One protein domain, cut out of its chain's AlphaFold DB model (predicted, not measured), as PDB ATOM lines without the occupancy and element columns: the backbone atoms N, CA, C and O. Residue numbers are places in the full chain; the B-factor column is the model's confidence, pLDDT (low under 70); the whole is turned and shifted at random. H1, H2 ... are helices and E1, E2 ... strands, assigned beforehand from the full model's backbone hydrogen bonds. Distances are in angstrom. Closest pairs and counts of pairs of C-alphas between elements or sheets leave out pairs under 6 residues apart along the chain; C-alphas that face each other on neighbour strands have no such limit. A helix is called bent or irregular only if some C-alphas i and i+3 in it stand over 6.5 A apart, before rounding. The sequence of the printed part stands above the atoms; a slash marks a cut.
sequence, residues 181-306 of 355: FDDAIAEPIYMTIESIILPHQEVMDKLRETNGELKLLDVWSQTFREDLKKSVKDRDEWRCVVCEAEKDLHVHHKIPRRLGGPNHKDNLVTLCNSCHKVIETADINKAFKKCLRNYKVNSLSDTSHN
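What this domain is: This is residues 181 to 306 of the 355 residues of the protein "HNH endonuclease" of Rossellomorea vietnamensis (UniProt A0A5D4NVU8). A small two-stranded hairpin, E1 and E2, sits in the middle between H2 on one side and H3 on the other, and H4 folds back on H3 and crosses H1a. The arm H1b and the far end of H4 reach opposite ways and make the long axis; residues 300 to 306 stick out. The printed part has 126 residues with four named helices and two named strands, in the order H1, H2, E1, E2, H3, H4; the class is mostly helix. It is compact, with a radius of gyration of the C-alphas of 15.7 A, and only just flat, spanning 53 by 34 by 19 A.

How they stand to each other: E1, residues 249 to 253, and E2, residues 268 to 272, form an antiparallel hairpin at 144 degrees, with N 250 and O 271 2.8 A apart, within hydrogen-bond range. The closest C-alphas of E2 and H2, residues 226 to 235, are those of Thr 270 and Lys 233, 5.8 A apart. Those of E1 and H3, residues 273 to 279, are Leu 249 and Asn 273, 6.3 A apart. H3 and H4, residues 284 to 305, touch as a helical hairpin with a shallow tilt of 27 degrees, opposite ways; the closest C-alphas, of Val 278 and Ala 287, are 5.0 A apart. H4 touches H3 with residues 286 to 294 alone. H1, residues 186 to 209, was assigned as one helix by its hydrogen bonds but is bent: C-alphas 196 and 199 are 6.7 A apart, and its arms H1a, residues 186 to 196, and H1b, residues 199 to 209, stand at a steep tilt of 55 degrees. H1a touches H4, whose residues 284 to 292 alone take part, at a steep tilt of 56 degrees, opposite ways; the closest C-alphas, of Tyr 190 and Phe 288, are 6.0 A apart. H1b and H4 are apart. Each O i to N i+4 pair is within hydrogen-bond range in H1a, H1b, H2 and H4, and 2 of 3 are in H3.

Where its parts are: H1a begins at C-alpha 186, (25.523, 32.625, -89.404), and runs 15.6 A; H1b runs 15.5 A. H2 measures 14.1 A, E1 and E2 13.3 A each, and H3 10.0 A. H4 runs 31.2 A to C-alpha 305 at (9.192, 24.382, -104.019).

The domain as a whole: The two C-alphas farthest apart, of Asn 211 and Asn 306, are 55.0 A apart. The printed part has no cut. The links H1 to H2, H2 to E1 and E1 to E2 are long. The mean pLDDT of the printed part is 75.7, and residues 181 to 185, 207, 210 to 223 and 299 to 306 are under 70.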
ATOM      1  N   PHE A 181      26.957  40.221 -91.765       45.34
ATOM      2  CA  PHE A 181      26.378  39.050 -91.109       45.34
ATOM      3  C   PHE A 181      25.194  39.499 -90.251       45.34
ATOM      4  O   PHE A 181      25.271  39.516 -89.028       45.34
ATOM      5  N   ASP A 182      24.103  39.911 -90.880       54.00
ATOM      6  CA  ASP A 182      22.810  39.886 -90.215       54.00
ATOM      7  C   ASP A 182      22.288  38.463 -90.393       54.00
ATOM      8  O   ASP A 182      22.004  38.097 -91.529       54.00
ATOM      9  N   ASP A 183      22.291  37.614 -89.356       55.00
ATOM     10  CA  ASP A 183      21.548  36.342 -89.376       55.00
ATOM     11  C   ASP A 183      21.809  35.485 -88.133       55.00
ATOM     12  O   ASP A 183      22.925  35.021 -87.904       55.00
ATOM     13  N   ALA A 184      20.745  35.102 -87.431       65.12
ATOM     14  CA  ALA A 184      20.760  34.055 -86.400       65.12
ATOM     15  C   ALA A 184      21.280  32.681 -86.897       65.12
ATOM     16  O   ALA A 184      21.493  31.775 -86.098       65.12
ATOM     17  N   ILE A 185      21.462  32.514 -88.210       69.19
ATOM     18  CA  ILE A 185      21.948  31.301 -88.879       69.19
ATOM     19  C   ILE A 185      23.470  31.314 -89.098       69.19
ATOM     20  O   ILE A 185      24.091  30.256 -89.201       69.19
ATOM     21  N   ALA A 186      24.092  32.494 -89.145       72.38
ATOM     22  CA  ALA A 186      25.523  32.625 -89.404       72.38
ATOM     23  C   ALA A 186      26.364  31.975 -88.292       72.38
ATOM     24  O   ALA A 186      27.295  31.226 -88.580       72.38
ATOM     25  N   GLU A 187      25.995  32.206 -87.033       77.62
ATOM     26  CA  GLU A 187      26.677  31.646 -85.863       77.62
ATOM     27  C   GLU A 187      26.600  30.104 -85.815       77.62
ATOM     28  O   GLU A 187      27.660  29.478 -85.778       77.62
ATOM     29  N   PRO A 188      25.425  29.448 -85.938       77.62
ATOM     30  CA  PRO A 188      25.342  27.986 -86.033       77.62
ATOM     31  C   PRO A 188      26.187  27.370 -87.158       77.62
ATOM     32  O   PRO A 188      26.836  26.340 -86.955       77.62
ATOM     33  N   ILE A 189      26.215  27.997 -88.340       83.31
ATOM     34  CA  ILE A 189      27.030  27.529 -89.472       83.31
ATOM     35  C   ILE A 189      28.518  27.659 -89.149       83.31
ATOM     36  O   ILE A 189      29.281  26.726 -89.403       83.31
ATOM     37  N   TYR A 190      28.929  28.789 -88.574       80.81
ATOM     38  CA  TYR A 190      30.314  29.020 -88.176       80.81
ATOM     39  C   TYR A 190      30.774  27.983 -87.149       80.81
ATOM     40  O   TYR A 190      31.764  27.296 -87.385       80.81
ATOM     41  N   MET A 191      29.993  27.771 -86.083       78.06
ATOM     42  CA  MET A 191      30.296  26.767 -85.057       78.06
ATOM     43  C   MET A 191      30.373  25.348 -85.631       78.06
ATOM     44  O   MET A 191      31.230  24.554 -85.241       78.06
ATOM     45  N   THR A 192      29.504  25.019 -86.591       88.12
ATOM     46  CA  THR A 192      29.553  23.718 -87.269       88.12
ATOM     47  C   THR A 192      30.861  23.565 -88.046       88.12
ATOM     48  O   THR A 192      31.526  22.538 -87.922       88.12
ATOM     49  N   ILE A 193      31.277  24.588 -88.796       87.81
ATOM     50  CA  ILE A 193      32.533  24.587 -89.563       87.81
ATOM     51  C   ILE A 193      33.744  24.478 -88.642       87.81
ATOM     52  O   ILE A 193      34.640  23.679 -88.906       87.81
ATOM     53  N   GLU A 194      33.758  25.219 -87.540       86.38
ATOM     54  CA  GLU A 194      34.794  25.122 -86.515       86.38
ATOM     55  C   GLU A 194      34.902  23.712 -85.940       86.38
ATOM     56  O   GLU A 194      35.994  23.149 -85.885       86.38
ATOM     57  N   SER A 195      33.769  23.090 -85.597       86.62
ATOM     58  CA  SER A 195      33.750  21.718 -85.071       86.62
ATOM     59  C   SER A 195      34.317  20.679 -86.050       86.62
ATOM     60  O   SER A 195      34.710  19.585 -85.634       86.62
ATOM     61  N   ILE A 196      34.347  21.012 -87.344       91.19
ATOM     62  CA  ILE A 196      34.890  20.172 -88.410       91.19
ATOM     63  C   ILE A 196      36.375  20.481 -88.651       91.19
ATOM     64  O   ILE A 196      37.165  19.550 -88.759       91.19
ATOM     65  N   ILE A 197      36.761  21.761 -88.705       86.69
ATOM     66  CA  ILE A 197      38.103  22.205 -89.123       86.69
ATOM     67  C   ILE A 197      39.107  22.278 -87.962       86.69
ATOM     68  O   ILE A 197      40.282  21.968 -88.151       86.69
ATOM     69  N   LEU A 198      38.693  22.676 -86.759       85.38
ATOM     70  CA  LEU A 198      39.625  22.863 -85.640       85.38
ATOM     71  C   LEU A 198      40.393  21.591 -85.240       85.38
ATOM     72  O   LEU A 198      41.583  21.714 -84.948       85.38
ATOM     73  N   PRO A 199      39.811  20.372 -85.285       86.25
ATOM     74  CA  PRO A 199      40.584  19.150 -85.066       86.25
ATOM     75  C   PRO A 199      41.769  19.007 -86.034       86.25
ATOM     76  O   PRO A 199      42.868  18.658 -85.599       86.25
ATOM     77  N   HIS A 200      41.579  19.318 -87.323       85.88
ATOM     78  CA  HIS A 200      42.656  19.351 -88.318       85.88
ATOM     79  C   HIS A 200      43.729  20.371 -87.927       85.88
ATOM     80  O   HIS A 200      44.919  20.054 -87.925       85.88
ATOM     81  N   GLN A 201      43.315  21.603 -87.612       83.88
ATOM     82  CA  GLN A 201      44.240  22.690 -87.289       83.88
ATOM     83  C   GLN A 201      45.069  22.380 -86.036       83.88
ATOM     84  O   GLN A 201      46.286  22.533 -86.089       83.88
ATOM     85  N   GLU A 202      44.464  21.826 -84.975       84.69
ATOM     86  CA  GLU A 202      45.192  21.422 -83.761       84.69
ATOM     87  C   GLU A 202      46.272  20.372 -84.073       84.69
ATOM     88  O   GLU A 202      47.384  20.430 -83.544       84.69
ATOM     89  N   VAL A 203      45.975  19.401 -84.946       80.25
ATOM     90  CA  VAL A 203      46.964  18.396 -85.364       80.25
ATOM     91  C   VAL A 203      48.111  19.041 -86.143       80.25
ATOM     92  O   VAL A 203      49.277  18.722 -85.897       80.25
ATOM     93  N   MET A 204      47.805  19.983 -87.036       77.88
ATOM     94  CA  MET A 204      48.818  20.728 -87.784       77.88
ATOM     95  C   MET A 204      49.689  21.609 -86.877       77.88
ATOM     96  O   MET A 204      50.901  21.669 -87.085       77.88
ATOM     97  N   ASP A 205      49.115  22.246 -85.855       77.25
ATOM     98  CA  ASP A 205      49.859  23.026 -84.857       77.25
ATOM     99  C   ASP A 205      50.819  22.143 -84.065       77.25
ATOM    100  O   ASP A 205      52.012  22.431 -83.981       77.25
ATOM    101  N   LYS A 206      50.342  20.995 -83.580       76.56
ATOM    102  CA  LYS A 206      51.189  20.026 -82.877       76.56
ATOM    103  C   LYS A 206      52.317  19.494 -83.754       76.56
ATOM    104  O   LYS A 206      53.431  19.309 -83.267       76.56
ATOM    105  N   LEU A 207      52.063  19.256 -85.041       69.62
ATOM    106  CA  LEU A 207      53.105  18.883 -86.001       69.62
ATOM    107  C   LEU A 207      54.153  19.992 -86.154       69.62
ATOM    108  O   LEU A 207      55.344  19.690 -86.185       69.62
ATOM    109  N   ARG A 208      53.739  21.265 -86.196       70.75
ATOM    110  CA  ARG A 208      54.665  22.409 -86.222       70.75
ATOM    111  C   ARG A 208      55.509  22.485 -84.949       70.75
ATOM    112  O   ARG A 208      56.728  22.604 -85.037       70.75
ATOM    113  N   GLU A 209      54.886  22.363 -83.780       71.12
ATOM    114  CA  GLU A 209      55.557  22.429 -82.473       71.12
ATOM    115  C   GLU A 209      56.555  21.285 -82.254       71.12
ATOM    116  O   GLU A 209      57.616  21.479 -81.662       71.12
ATOM    117  N   THR A 210      56.227  20.091 -82.750       67.19
ATOM    118  CA  THR A 210      57.061  18.883 -82.631       67.19
ATOM    119  C   THR A 210      58.020  18.694 -83.805       67.19
ATOM    120  O   THR A 210      58.646  17.644 -83.919       67.19
ATOM    121  N   ASN A 211      58.145  19.690 -84.692       66.06
ATOM    122  CA  ASN A 211      58.997  19.630 -85.879       66.06
ATOM    123  C   ASN A 211      58.734  18.376 -86.750       66.06
ATOM    124  O   ASN A 211      59.656  17.788 -87.315       66.06
ATOM    125  N   GLY A 212      57.465  17.963 -86.834       60.34
ATOM    126  CA  GLY A 212      56.987  16.822 -87.617       60.34
ATOM    127  C   GLY A 212      56.975  15.473 -86.890       60.34
ATOM    128  O   GLY A 212      56.569  14.483 -87.490       60.34
ATOM    129  N   GLU A 213      57.374  15.398 -85.616       57.09
ATOM    130  CA  GLU A 213      57.486  14.129 -84.873       57.09
ATOM    131  C   GLU A 213      56.182  13.669 -84.185       57.09
ATOM    132  O   GLU A 213      56.210  12.835 -83.274       57.09
ATOM    133  N   LEU A 214      55.018  14.187 -84.591       62.03
ATOM    134  CA  LEU A 214      53.749  13.829 -83.959       62.03
ATOM    135  C   LEU A 214      53.381  12.362 -84.239       62.03
ATOM    136  O   LEU A 214      52.958  11.996 -85.333       62.03
ATOM    137  N   LYS A 215      53.474  11.529 -83.201       56.94
ATOM    138  CA  LYS A 215      53.004  10.141 -83.217       56.94
ATOM    139  C   LYS A 215      51.534  10.076 -82.798       56.94
ATOM    140  O   LYS A 215      51.215   9.909 -81.618       56.94
ATOM    141  N   LEU A 216      50.630  10.238 -83.759       59.19
ATOM    142  CA  LEU A 216      49.227   9.867 -83.566       59.19
ATOM    143  C   LEU A 216      49.095   8.348 -83.687       59.19
ATOM    144  O   LEU A 216      49.886   7.713 -84.384       59.19
ATOM    145  N   LEU A 217      48.142   7.763 -82.955       53.28
ATOM    146  CA  LEU A 217      47.832   6.336 -83.071       53.28
ATOM    147  C   LEU A 217      47.718   5.942 -84.549       53.28
ATOM    148  O   LEU A 217      47.036   6.609 -85.324       53.28
ATOM    149  N   ASP A 218      48.369   4.842 -84.926       50.81
ATOM    150  CA  ASP A 218      48.248   4.257 -86.260       50.81
ATOM    151  C   ASP A 218      46.889   3.536 -86.379       50.81
ATOM    152  O   ASP A 218      46.755   2.315 -86.291       50.81
ATOM    153  N   VAL A 219      45.824   4.335 -86.493       49.38
ATOM    154  CA  VAL A 219      44.439   3.880 -86.708       49.38
ATOM    155  C   VAL A 219      44.133   3.627 -88.186       49.38
ATOM    156  O   VAL A 219      42.990   3.329 -88.541       49.38
ATOM    157  N   TRP A 220      45.156   3.650 -89.044       48.19
ATOM    158  CA  TRP A 220      45.057   3.328 -90.468       48.19
ATOM    159  C   TRP A 220      44.639   1.875 -90.737       48.19
ATOM    160  O   TRP A 220      44.299   1.526 -91.864       48.19
ATOM    161  N   SER A 221      44.615   1.037 -89.697       46.56
ATOM    162  CA  SER A 221      44.226  -0.378 -89.731       46.56
ATOM    163  C   SER A 221      42.733  -0.653 -89.946       46.56
ATOM    164  O   SER A 221      42.335  -1.819 -90.016       46.56
ATOM    165  N   GLN A 222      41.887   0.377 -90.036       53.47
ATOM    166  CA  GLN A 222      40.465   0.200 -90.324       53.47
ATOM    167  C   GLN A 222      40.171   0.577 -91.768       53.47
ATOM    168  O   GLN A 222      40.353   1.729 -92.146       53.47
ATOM    169  N   THR A 223      39.658  -0.376 -92.545       60.78
ATOM    170  CA  THR A 223      39.116  -0.118 -93.883       60.78
ATOM    171  C   THR A 223      38.070   0.990 -93.835       60.78
ATOM    172  O   THR A 223      37.238   0.991 -92.916       60.78
ATOM    173  N   PHE A 224      38.062   1.914 -94.801       72.69
ATOM    174  CA  PHE A 224      37.003   2.929 -94.867       72.69
ATOM    175  C   PHE A 224      35.718   2.351 -95.470       72.69
ATOM    176  O   PHE A 224      35.309   2.653 -96.589       72.69
ATOM    177  N   ARG A 225      35.090   1.457 -94.706       73.56
ATOM    178  CA  ARG A 225      34.013   0.594 -95.185       73.56
ATOM    179  C   ARG A 225      32.756   1.375 -95.576       73.56
ATOM    180  O   ARG A 225      32.341   2.319 -94.901       73.56
ATOM    181  N   GLU A 226      32.076   0.889 -96.609       75.56
ATOM    182  CA  GLU A 226      30.811   1.458 -97.091       75.56
ATOM    183  C   GLU A 226      29.689   1.451 -96.042       75.56
ATOM    184  O   GLU A 226      28.867   2.364 -96.002       75.56
ATOM    185  N   ASP A 227      29.656   0.464 -95.141       76.56
ATOM    186  CA  ASP A 227      28.679   0.435 -94.047       76.56
ATOM    187  C   ASP A 227      28.914   1.559 -93.031       76.56
ATOM    188  O   ASP A 227      27.952   2.169 -92.557       76.56
ATOM    189  N   LEU A 228      30.176   1.897 -92.752       77.81
ATOM    190  CA  LEU A 228      30.525   3.059 -91.944       77.81
ATOM    191  C   LEU A 228      30.103   4.352 -92.648       77.81
ATOM    192  O   LEU A 228      29.388   5.144 -92.033       77.81
ATOM    193  N   LYS A 229      30.455   4.532 -93.930       78.56
ATOM    194  CA  LYS A 229      30.049   5.706 -94.726       78.56
ATOM    195  C   LYS A 229      28.530   5.885 -94.725       78.56
ATOM    196  O   LYS A 229      28.029   6.972 -94.443       78.56
ATOM    197  N   LYS A 230      27.785   4.802 -94.967       77.81
ATOM    198  CA  LYS A 230      26.321   4.792 -94.909       77.81
ATOM    199  C   LYS A 230      25.807   5.164 -93.521       77.81
ATOM    200  O   LYS A 230      24.916   5.993 -93.416       77.81
ATOM    201  N   SER A 231      26.389   4.607 -92.461       78.56
ATOM    202  CA  SER A 231      25.962   4.900 -91.090       78.56
ATOM    203  C   SER A 231      26.218   6.352 -90.661       78.56
ATOM    204  O   SER A 231      25.493   6.866 -89.811       78.56
ATOM    205  N   VAL A 232      27.235   7.008 -91.236       82.25
ATOM    206  CA  VAL A 232      27.500   8.443 -91.054       82.25
ATOM    207  C   VAL A 232      26.463   9.270 -91.815       82.25
ATOM    208  O   VAL A 232      25.859  10.157 -91.223       82.25
ATOM    209  N   LYS A 233      26.159   8.910 -93.068       82.62
ATOM    210  CA  LYS A 233      25.080   9.547 -93.844       82.62
ATOM    211  C   LYS A 233      23.708   9.381 -93.187       82.62
ATOM    212  O   LYS A 233      22.942  10.333 -93.152       82.62
ATOM    213  N   ASP A 234      23.411   8.211 -92.620       81.38
ATOM    214  CA  ASP A 234      22.179   7.960 -91.863       81.38
ATOM    215  C   ASP A 234      22.095   8.837 -90.600       81.38
ATOM    216  O   ASP A 234      21.022   9.356 -90.301       81.38
ATOM    217  N   ARG A 235      23.211   9.021 -89.871       90.56
ATOM    218  CA  ARG A 235      23.290   9.925 -88.705       90.56
ATOM    219  C   ARG A 235      23.033  11.377 -89.106       90.56
ATOM    220  O   ARG A 235      22.330  12.079 -88.393       90.56
ATOM    221  N   ASP A 236      23.592  11.796 -90.236       87.00
ATOM    222  CA  ASP A 236      23.504  13.166 -90.753       87.00
ATOM    223  C   ASP A 236      22.262  13.375 -91.647       87.00
ATOM    224  O   ASP A 236      22.206  14.300 -92.454       87.00
ATOM    225  N   GLU A 237      21.268  12.485 -91.536       89.06
ATOM    226  CA  GLU A 237      19.978  12.545 -92.234       89.06
ATOM    227  C   GLU A 237      20.064  12.651 -93.764       89.06
ATOM    228  O   GLU A 237      19.165  13.193 -94.411       89.06
ATOM    229  N   TRP A 238      21.135  12.122 -94.360       88.88
ATOM    230  CA  TRP A 238      21.424  12.253 -95.790       88.88
ATOM    231  C   TRP A 238      21.396  13.713 -96.258       88.88
ATOM    232  O   TRP A 238      20.893  14.029 -97.337       88.88
ATOM    233  N   ARG A 239      21.958  14.604 -95.438       87.94
ATOM    234  CA  ARG A 239      22.137  16.022 -95.740       87.94
ATOM    235  C   ARG A 239      23.559  16.467 -95.432       87.94
ATOM    236  O   ARG A 239      24.250  15.907 -94.587       87.94
ATOM    237  N   CYS A 240      24.004  17.504 -96.133       91.88
ATOM    238  CA  CYS A 240      25.193  18.241 -95.731       91.88
ATOM    239  C   CYS A 240      24.927  18.887 -94.369       91.88
ATOM    240  O   CYS A 240      24.011  19.700 -94.264       91.88
ATOM    241  N   VAL A 241      25.746  18.600 -93.357       92.94
ATOM    242  CA  VAL A 241      25.514  19.139 -92.002       92.94
ATOM    243  C   VAL A 241      25.675  20.661 -91.905       92.94
ATOM    244  O   VAL A 241      25.302  21.250 -90.901       92.94
ATOM    245  N   VAL A 242      26.262  21.297 -92.927       92.81
ATOM    246  CA  VAL A 242      26.533  22.742 -92.935       92.81
ATOM    247  C   VAL A 242      25.520  23.515 -93.777       92.81
ATOM    248  O   VAL A 242      25.060  24.575 -93.370       92.81
ATOM    249  N   CYS A 243      25.197  23.024 -94.977       89.06
ATOM    250  CA  CYS A 243      24.342  23.743 -95.930       89.06
ATOM    251  C   CYS A 243      23.027  23.033 -96.263       89.06
ATOM    252  O   CYS A 243      22.303  23.502 -97.138       89.06
ATOM    253  N   GLU A 244      22.759  21.888 -95.636       89.56
ATOM    254  CA  GLU A 244      21.532  21.087 -95.774       89.56
ATOM    255  C   GLU A 244      21.255  20.506 -97.171       89.56
ATOM    256  O   GLU A 244      20.220  19.885 -97.393       89.56
ATOM    257  N   ALA A 245      22.192  20.627 -98.118       83.25
ATOM    258  CA  ALA A 245      22.065  20.001 -99.435       83.25
ATOM    259  C   ALA A 245      21.843  18.481 -99.320       83.25
ATOM    260  O   ALA A 245      22.546  17.817 -98.566       83.25
ATOM    261  N   GLU A 246      20.930  17.927-100.124       85.81
ATOM    262  CA  GLU A 246      20.591  16.486-100.162       85.81
ATOM    263  C   GLU A 246      21.303  15.724-101.302       85.81
ATOM    264  O   GLU A 246      21.101  14.526-101.490       85.81
ATOM    265  N   LYS A 247      22.117  16.418-102.108       76.69
ATOM    266  CA  LYS A 247      22.767  15.873-103.312       76.69
ATOM    267  C   LYS A 247      24.286  15.918-103.203       76.69
ATOM    268  O   LYS A 247      24.831  16.765-102.499       76.69
ATOM    269  N   ASP A 248      24.932  15.026-103.955       78.44
ATOM    270  CA  ASP A 248      26.389  14.928-104.097       78.44
ATOM    271  C   ASP A 248      27.091  14.880-102.729       78.44
ATOM    272  O   ASP A 248      27.894  15.749-102.394       78.44
ATOM    273  N   LEU A 249      26.697  13.901-101.901       82.81
ATOM    274  CA  LEU A 249      27.115  13.768-100.502       82.81
ATOM    275  C   LEU A 249      28.327  12.850-100.324       82.81
ATOM    276  O   LEU A 249      28.297  11.667-100.686       82.81
ATOM    277  N   HIS A 250      29.327  13.378 -99.630       81.62
ATOM    278  CA  HIS A 250      30.605  12.751 -99.314       81.62
ATOM    279  C   HIS A 250      30.792  12.679 -97.795       81.62
ATOM    280  O   HIS A 250      30.221  13.480 -97.054       81.62
ATOM    281  N   VAL A 251      31.560  11.693 -97.333       84.56
ATOM    282  CA  VAL A 251      31.925  11.562 -95.918       84.56
ATOM    283  C   VAL A 251      33.346  12.083 -95.757       84.56
ATOM    284  O   VAL A 251      34.257  11.519 -96.348       84.56
ATOM    285  N   HIS A 252      33.501  13.132 -94.958       88.06
ATOM    286  CA  HIS A 252      34.748  13.848 -94.711       88.06
ATOM    287  C   HIS A 252      35.324  13.506 -93.339       88.06
ATOM    288  O   HIS A 252      34.566  13.380 -92.372       88.06
ATOM    289  N   HIS A 253      36.650  13.433 -93.234       88.75
ATOM    290  CA  HIS A 253      37.356  13.283 -91.963       88.75
ATOM    291  C   HIS A 253      37.766  14.638 -91.374       88.75
ATOM    292  O   HIS A 253      38.566  15.348 -91.969       88.75
ATOM    293  N   LYS A 254      37.320  14.949 -90.152       90.00
ATOM    294  CA  LYS A 254      37.697  16.170 -89.412       90.00
ATOM    295  C   LYS A 254      39.200  16.247 -89.144       90.00
ATOM    296  O   LYS A 254      39.804  17.305 -89.242       90.00
ATOM    297  N   ILE A 255      39.810  15.122 -88.785       85.69
ATOM    298  CA  ILE A 255      41.256  14.908 -88.834       85.69
ATOM    299  C   ILE A 255      41.505  14.015 -90.048       85.69
ATOM    300  O   ILE A 255      41.068  12.861 -90.018       85.69
ATOM    301  N   PRO A 256      42.194  14.500 -91.096       81.25
ATOM    302  CA  PRO A 256      42.497  13.705 -92.278       81.25
ATOM    303  C   PRO A 256      43.224  12.412 -91.941       81.25
ATOM    304  O   PRO A 256      44.061  12.371 -91.033       81.25
ATOM    305  N   ARG A 257      42.983  11.371 -92.744       75.12
ATOM    306  CA  ARG A 257      43.668  10.084 -92.587       75.12
ATOM    307  C   ARG A 257      45.182  10.253 -92.591       75.12
ATOM    308  O   ARG A 257      45.805   9.819 -91.631       75.12
ATOM    309  N   ARG A 258      45.743  11.002 -93.560       70.12
ATOM    310  CA  ARG A 258      47.185  11.347 -93.667       70.12
ATOM    311  C   ARG A 258      47.807  11.935 -92.405       70.12
ATOM    312  O   ARG A 258      49.013  11.839 -92.219       70.12
ATOM    313  N   LEU A 259      46.985  12.510 -91.532       72.06
ATOM    314  CA  LEU A 259      47.388  13.059 -90.246       72.06
ATOM    315  C   LEU A 259      47.000  12.140 -89.073       72.06
ATOM    316  O   LEU A 259      46.840  12.625 -87.966       72.06
ATOM    317  N   GLY A 260      46.805  10.836 -89.280       73.06
ATOM    318  CA  GLY A 260      46.450   9.874 -88.228       73.06
ATOM    319  C   GLY A 260      44.976   9.885 -87.808       73.06
ATOM    320  O   GLY A 260      44.636   9.393 -86.732       73.06
ATOM    321  N   GLY A 261      44.082  10.450 -88.622       77.75
ATOM    322  CA  GLY A 261      42.648  10.476 -88.341       77.75
ATOM    323  C   GLY A 261      41.976   9.095 -88.430       77.75
ATOM    324  O   GLY A 261      42.092   8.436 -89.466       77.75
ATOM    325  N   PRO A 262      41.229   8.641 -87.402       77.62
ATOM    326  CA  PRO A 262      40.566   7.339 -87.421       77.62
ATOM    327  C   PRO A 262      39.323   7.317 -88.316       77.62
ATOM    328  O   PRO A 262      38.588   8.302 -88.410       77.62
ATOM    329  N   ASN A 263      38.992   6.132 -88.835       76.12
ATOM    330  CA  ASN A 263      37.675   5.805 -89.397       76.12
ATOM    331  C   ASN A 263      36.631   5.599 -88.279       76.12
ATOM    332  O   ASN A 263      35.995   4.555 -88.165       76.12
ATOM    333  N   HIS A 264      36.474   6.602 -87.416       83.44
ATOM    334  CA  HIS A 264      35.513   6.615 -86.315       83.44
ATOM    335  C   HIS A 264      34.405   7.625 -86.600       83.44
ATOM    336  O   HIS A 264      34.692   8.718 -87.078       83.44
ATOM    337  N   LYS A 265      33.151   7.308 -86.255       82.75
ATOM    338  CA  LYS A 265      31.993   8.176 -86.544       82.75
ATOM    339  C   LYS A 265      32.196   9.626 -86.101       82.75
ATOM    340  O   LYS A 265      31.814  10.527 -86.836       82.75
ATOM    341  N   ASP A 266      32.819   9.861 -84.951       85.38
ATOM    342  CA  ASP A 266      33.026  11.221 -84.426       85.38
ATOM    343  C   ASP A 266      34.029  12.047 -85.240       85.38
ATOM    344  O   ASP A 266      33.920  13.275 -85.286       85.38
ATOM    345  N   ASN A 267      34.958  11.367 -85.921       88.44
ATOM    346  CA  ASN A 267      35.882  11.971 -86.875       88.44
ATOM    347  C   ASN A 267      35.241  12.188 -88.251       88.44
ATOM    348  O   ASN A 267      35.845  12.829 -89.096       88.44
ATOM    349  N   LEU A 268      34.047  11.650 -88.504       88.56
ATOM    350  CA  LEU A 268      33.422  11.657 -89.821       88.56
ATOM    351  C   LEU A 268      32.205  12.576 -89.861       88.56
ATOM    352  O   LEU A 268      31.439  12.660 -88.896       88.56
ATOM    353  N   VAL A 269      31.990  13.232 -90.995       94.19
ATOM    354  CA  VAL A 269      30.856  14.135 -91.220       94.19
ATOM    355  C   VAL A 269      30.388  14.100 -92.673       94.19
ATOM    356  O   VAL A 269      31.198  13.973 -93.586       94.19
ATOM    357  N   THR A 270      29.082  14.209 -92.902       90.44
ATOM    358  CA  THR A 270      28.497  14.258 -94.246       90.44
ATOM    359  C   THR A 270      28.484  15.689 -94.782       90.44
ATOM    360  O   THR A 270      27.875  16.585 -94.195       90.44
ATOM    361  N   LEU A 271      29.127  15.907 -95.930       88.56
ATOM    362  CA  LEU A 271      29.203  17.196 -96.624       88.56
ATOM    363  C   LEU A 271      28.795  17.039 -98.090       88.56
ATOM    364  O   LEU A 271      29.054  16.007 -98.703       88.56
ATOM    365  N   CYS A 272      28.191  18.068 -98.689       86.19
ATOM    366  CA  CYS A 272      28.054  18.101-100.146       86.19
ATOM    367  C   CYS A 272      29.395  18.443-100.803       86.19
ATOM    368  O   CYS A 272      30.213  19.126-100.187       86.19
ATOM    369  N   ASN A 273      29.593  18.063-102.068       80.19
ATOM    370  CA  ASN A 273      30.836  18.319-102.809       80.19
ATOM    371  C   ASN A 273      31.315  19.790-102.712       80.19
ATOM    372  O   ASN A 273      32.489  20.066-102.489       80.19
ATOM    373  N   SER A 274      30.391  20.755-102.792       81.56
ATOM    374  CA  SER A 274      30.711  22.192-102.699       81.56
ATOM    375  C   SER A 274      31.276  22.601-101.330       81.56
ATOM    376  O   SER A 274      32.238  23.364-101.268       81.56
ATOM    377  N   CYS A 275      30.695  22.103-100.233       84.50
ATOM    378  CA  CYS A 275      31.191  22.356 -98.875       84.50
ATOM    379  C   CYS A 275      32.453  21.539 -98.574       84.50
ATOM    380  O   CYS A 275      33.367  22.055 -97.940       84.50
ATOM    381  N   HIS A 276      32.521  20.304 -99.073       87.75
ATOM    382  CA  HIS A 276      33.658  19.403 -98.920       87.75
ATOM    383  C   HIS A 276      34.962  20.059 -99.383       87.75
ATOM    384  O   HIS A 276      35.891  20.204 -98.597       87.75
ATOM    385  N   LYS A 277      34.989  20.571-100.623       77.38
ATOM    386  CA  LYS A 277      36.184  21.190-101.222       77.38
ATOM    387  C   LYS A 277      36.752  22.359-100.420       77.38
ATOM    388  O   LYS A 277      37.964  22.529-100.372       77.38
ATOM    389  N   VAL A 278      35.896  23.199 -99.834       74.69
ATOM    390  CA  VAL A 278      36.350  24.368 -99.058       74.69
ATOM    391  C   VAL A 278      36.698  24.025 -97.614       74.69
ATOM    392  O   VAL A 278      37.536  24.699 -97.032       74.69
ATOM    393  N   ILE A 279      36.080  22.992 -97.038       83.31
ATOM    394  CA  ILE A 279      36.410  22.509 -95.691       83.31
ATOM    395  C   ILE A 279      37.745  21.757 -95.703       83.31
ATOM    396  O   ILE A 279      38.545  21.941 -94.788       83.31
ATOM    397  N   GLU A 280      38.035  21.010 -96.771       77.75
ATOM    398  CA  GLU A 280      39.306  20.296 -96.960       77.75
ATOM    399  C   GLU A 280      40.529  21.227 -96.896       77.75
ATOM    400  O   GLU A 280      41.609  20.820 -96.475       77.75
ATOM    401  N   THR A 281      40.373  22.513 -97.241       77.31
ATOM    402  CA  THR A 281      41.477  23.485 -97.158       77.31
ATOM    403  C   THR A 281      41.806  23.919 -95.731       77.31
ATOM    404  O   THR A 281      42.736  24.702 -95.551       77.31
ATOM    405  N   ALA A 282      41.028  23.480 -94.735       77.12
ATOM    406  CA  ALA A 282      41.156  23.855 -93.329       77.12
ATOM    407  C   ALA A 282      41.204  25.382 -93.085       77.12
ATOM    408  O   ALA A 282      41.807  25.845 -92.116       77.12
ATOM    409  N   ASP A 283      40.554  26.176 -93.947       80.56
ATOM    410  CA  ASP A 283      40.406  27.628 -93.791       80.56
ATOM    411  C   ASP A 283      38.969  27.943 -93.371       80.56
ATOM    412  O   ASP A 283      38.034  27.875 -94.174       80.56
ATOM    413  N   ILE A 284      38.802  28.306 -92.098       78.25
ATOM    414  CA  ILE A 284      37.494  28.573 -91.489       78.25
ATOM    415  C   ILE A 284      36.763  29.706 -92.212       78.25
ATOM    416  O   ILE A 284      35.568  29.592 -92.468       78.25
ATOM    417  N   ASN A 285      37.451  30.789 -92.584       76.00
ATOM    418  CA  ASN A 285      36.799  31.950 -93.191       76.00
ATOM    419  C   ASN A 285      36.344  31.646 -94.617       76.00
ATOM    420  O   ASN A 285      35.228  32.000 -95.006       76.00
ATOM    421  N   LYS A 286      37.195  30.962 -95.387       75.38
ATOM    422  CA  LYS A 286      36.862  30.510 -96.741       75.38
ATOM    423  C   LYS A 286      35.691  29.531 -96.717       75.38
ATOM    424  O   LYS A 286      34.716  29.717 -97.453       75.38
ATOM    425  N   ALA A 287      35.759  28.528 -95.841       79.25
ATOM    426  CA  ALA A 287      34.686  27.564 -95.649       79.25
ATOM    427  C   ALA A 287      33.390  28.269 -95.242       79.25
ATOM    428  O   ALA A 287      32.349  28.023 -95.849       79.25
ATOM    429  N   PHE A 288      33.450  29.202 -94.291       83.44
ATOM    430  CA  PHE A 288      32.289  29.923 -93.785       83.44
ATOM    431  C   PHE A 288      31.563  30.727 -94.855       83.44
ATOM    432  O   PHE A 288      30.365  30.518 -95.054       83.44
ATOM    433  N   LYS A 289      32.275  31.578 -95.603       78.50
ATOM    434  CA  LYS A 289      31.681  32.371 -96.690       78.50
ATOM    435  C   LYS A 289      30.947  31.479 -97.694       78.50
ATOM    436  O   LYS A 289      29.775  31.704 -98.007       78.50
ATOM    437  N   LYS A 290      31.620  30.426 -98.172       80.44
ATOM    438  CA  LYS A 290      31.061  29.515 -99.174       80.44
ATOM    439  C   LYS A 290      29.881  28.714 -98.626       80.44
ATOM    440  O   LYS A 290      28.859  28.597 -99.300       80.44
ATOM    441  N   CYS A 291      30.007  28.166 -97.424       87.75
ATOM    442  CA  CYS A 291      28.975  27.335 -96.819       87.75
ATOM    443  C   CYS A 291      27.726  28.140 -96.455       87.75
ATOM    444  O   CYS A 291      26.623  27.673 -96.728       87.75
ATOM    445  N   LEU A 292      27.884  29.363 -95.938       83.25
ATOM    446  CA  LEU A 292      26.770  30.273 -95.675       83.25
ATOM    447  C   LEU A 292      26.023  30.616 -96.969       83.25
ATOM    448  O   LEU A 292      24.794  30.562 -97.010       83.25
ATOM    449  N   ARG A 293      26.752  30.907 -98.056       79.75
ATOM    450  CA  ARG A 293      26.146  31.121 -99.378       79.75
ATOM    451  C   ARG A 293      25.377  29.885 -99.849       79.75
ATOM    452  O   ARG A 293      24.229  30.018-100.265       79.75
ATOM    453  N   ASN A 294      25.978  28.698 -99.754       82.81
ATOM    454  CA  ASN A 294      25.323  27.440-100.121       82.81
ATOM    455  C   ASN A 294      24.035  27.221 -99.306       82.81
ATOM    456  O   ASN A 294      23.005  26.888 -99.887       82.81
ATOM    457  N   TYR A 295      24.070  27.462 -97.990       85.62
ATOM    458  CA  TYR A 295      22.903  27.335 -97.112       85.62
ATOM    459  C   TYR A 295      21.774  28.277 -97.543       85.62
ATOM    460  O   TYR A 295      20.632  27.847 -97.705       85.62
ATOM    461  N   LYS A 296      22.090  29.557 -97.793       78.38
ATOM    462  CA  LYS A 296      21.102  30.554 -98.240       78.38
ATOM    463  C   LYS A 296      20.468  30.158 -99.574       78.38
ATOM    464  O   LYS A 296      19.252  30.257 -99.721       78.38
ATOM    465  N   VAL A 297      21.261  29.674-100.530       75.75
ATOM    466  CA  VAL A 297      20.753  29.198-101.828       75.75
ATOM    467  C   VAL A 297      19.805  28.009-101.651       75.75
ATOM    468  O   VAL A 297      18.712  28.018-102.220       75.75
ATOM    469  N   ASN A 298      20.177  27.028-100.827       73.94
ATOM    470  CA  ASN A 298      19.344  25.850-100.574       73.94
ATOM    471  C   ASN A 298      18.038  26.222 -99.852       73.94
ATOM    472  O   ASN A 298      16.958  25.864-100.320       73.94
ATOM    473  N   SER A 299      18.114  27.059 -98.813       69.50
ATOM    474  CA  SER A 299      16.948  27.554 -98.060       69.50
ATOM    475  C   SER A 299      15.949  28.324 -98.938       69.50
ATOM    476  O   SER A 299      14.728  28.214 -98.792       69.50
ATOM    477  N   LEU A 300      16.446  29.108 -99.901       56.81
ATOM    478  CA  LEU A 300      15.594  29.832-100.850       56.81
ATOM    479  C   LEU A 300      14.958  28.890-101.883       56.81
ATOM    480  O   LEU A 300      13.810  29.104-102.286       56.81
ATOM    481  N   SER A 301      15.665  27.827-102.278       48.91
ATOM    482  CA  SER A 301      15.135  26.813-103.193       48.91
ATOM    483  C   SER A 301      13.989  25.992-102.581       48.91
ATOM    484  O   SER A 301      13.029  25.677-103.286       48.91
ATOM    485  N   ASP A 302      13.999  25.777-101.260       44.94
ATOM    486  CA  ASP A 302      12.889  25.143-100.537       44.94
ATOM    487  C   ASP A 302      11.639  26.041-100.474       44.94
ATOM    488  O   ASP A 302      10.505  25.570-100.601       44.94
ATOM    489  N   THR A 303      11.819  27.363-100.390       39.16
ATOM    490  CA  THR A 303      10.697  28.324-100.406       39.16
ATOM    491  C   THR A 303       9.990  28.385-101.771       39.16
ATOM    492  O   THR A 303       8.773  28.564-101.837       39.16
ATOM    493  N   SER A 304      10.728  28.182-102.869       31.66
ATOM    494  CA  SER A 304      10.186  28.092-104.236       31.66
ATOM    495  C   SER A 304       9.435  26.781-104.496       31.66
ATOM    496  O   SER A 304       8.495  26.756-105.293       31.66
ATOM    497  N   HIS A 305       9.835  25.685-103.849       33.78
ATOM    498  CA  HIS A 305       9.192  24.382-104.019       33.78
ATOM    499  C   HIS A 305       7.901  24.226-103.205       33.78
ATOM    500  O   HIS A 305       7.034  23.446-103.601       33.78
ATOM    501  N   ASN A 306       7.699  25.038-102.162       31.33
ATOM    502  CA  ASN A 306       6.475  25.026-101.353       31.33
ATOM    503  C   ASN A 306       5.207  25.529-102.074       31.33
ATOM    504  O   ASN A 306       4.111  25.336-101.556       31.33
TER     505      ASN A 306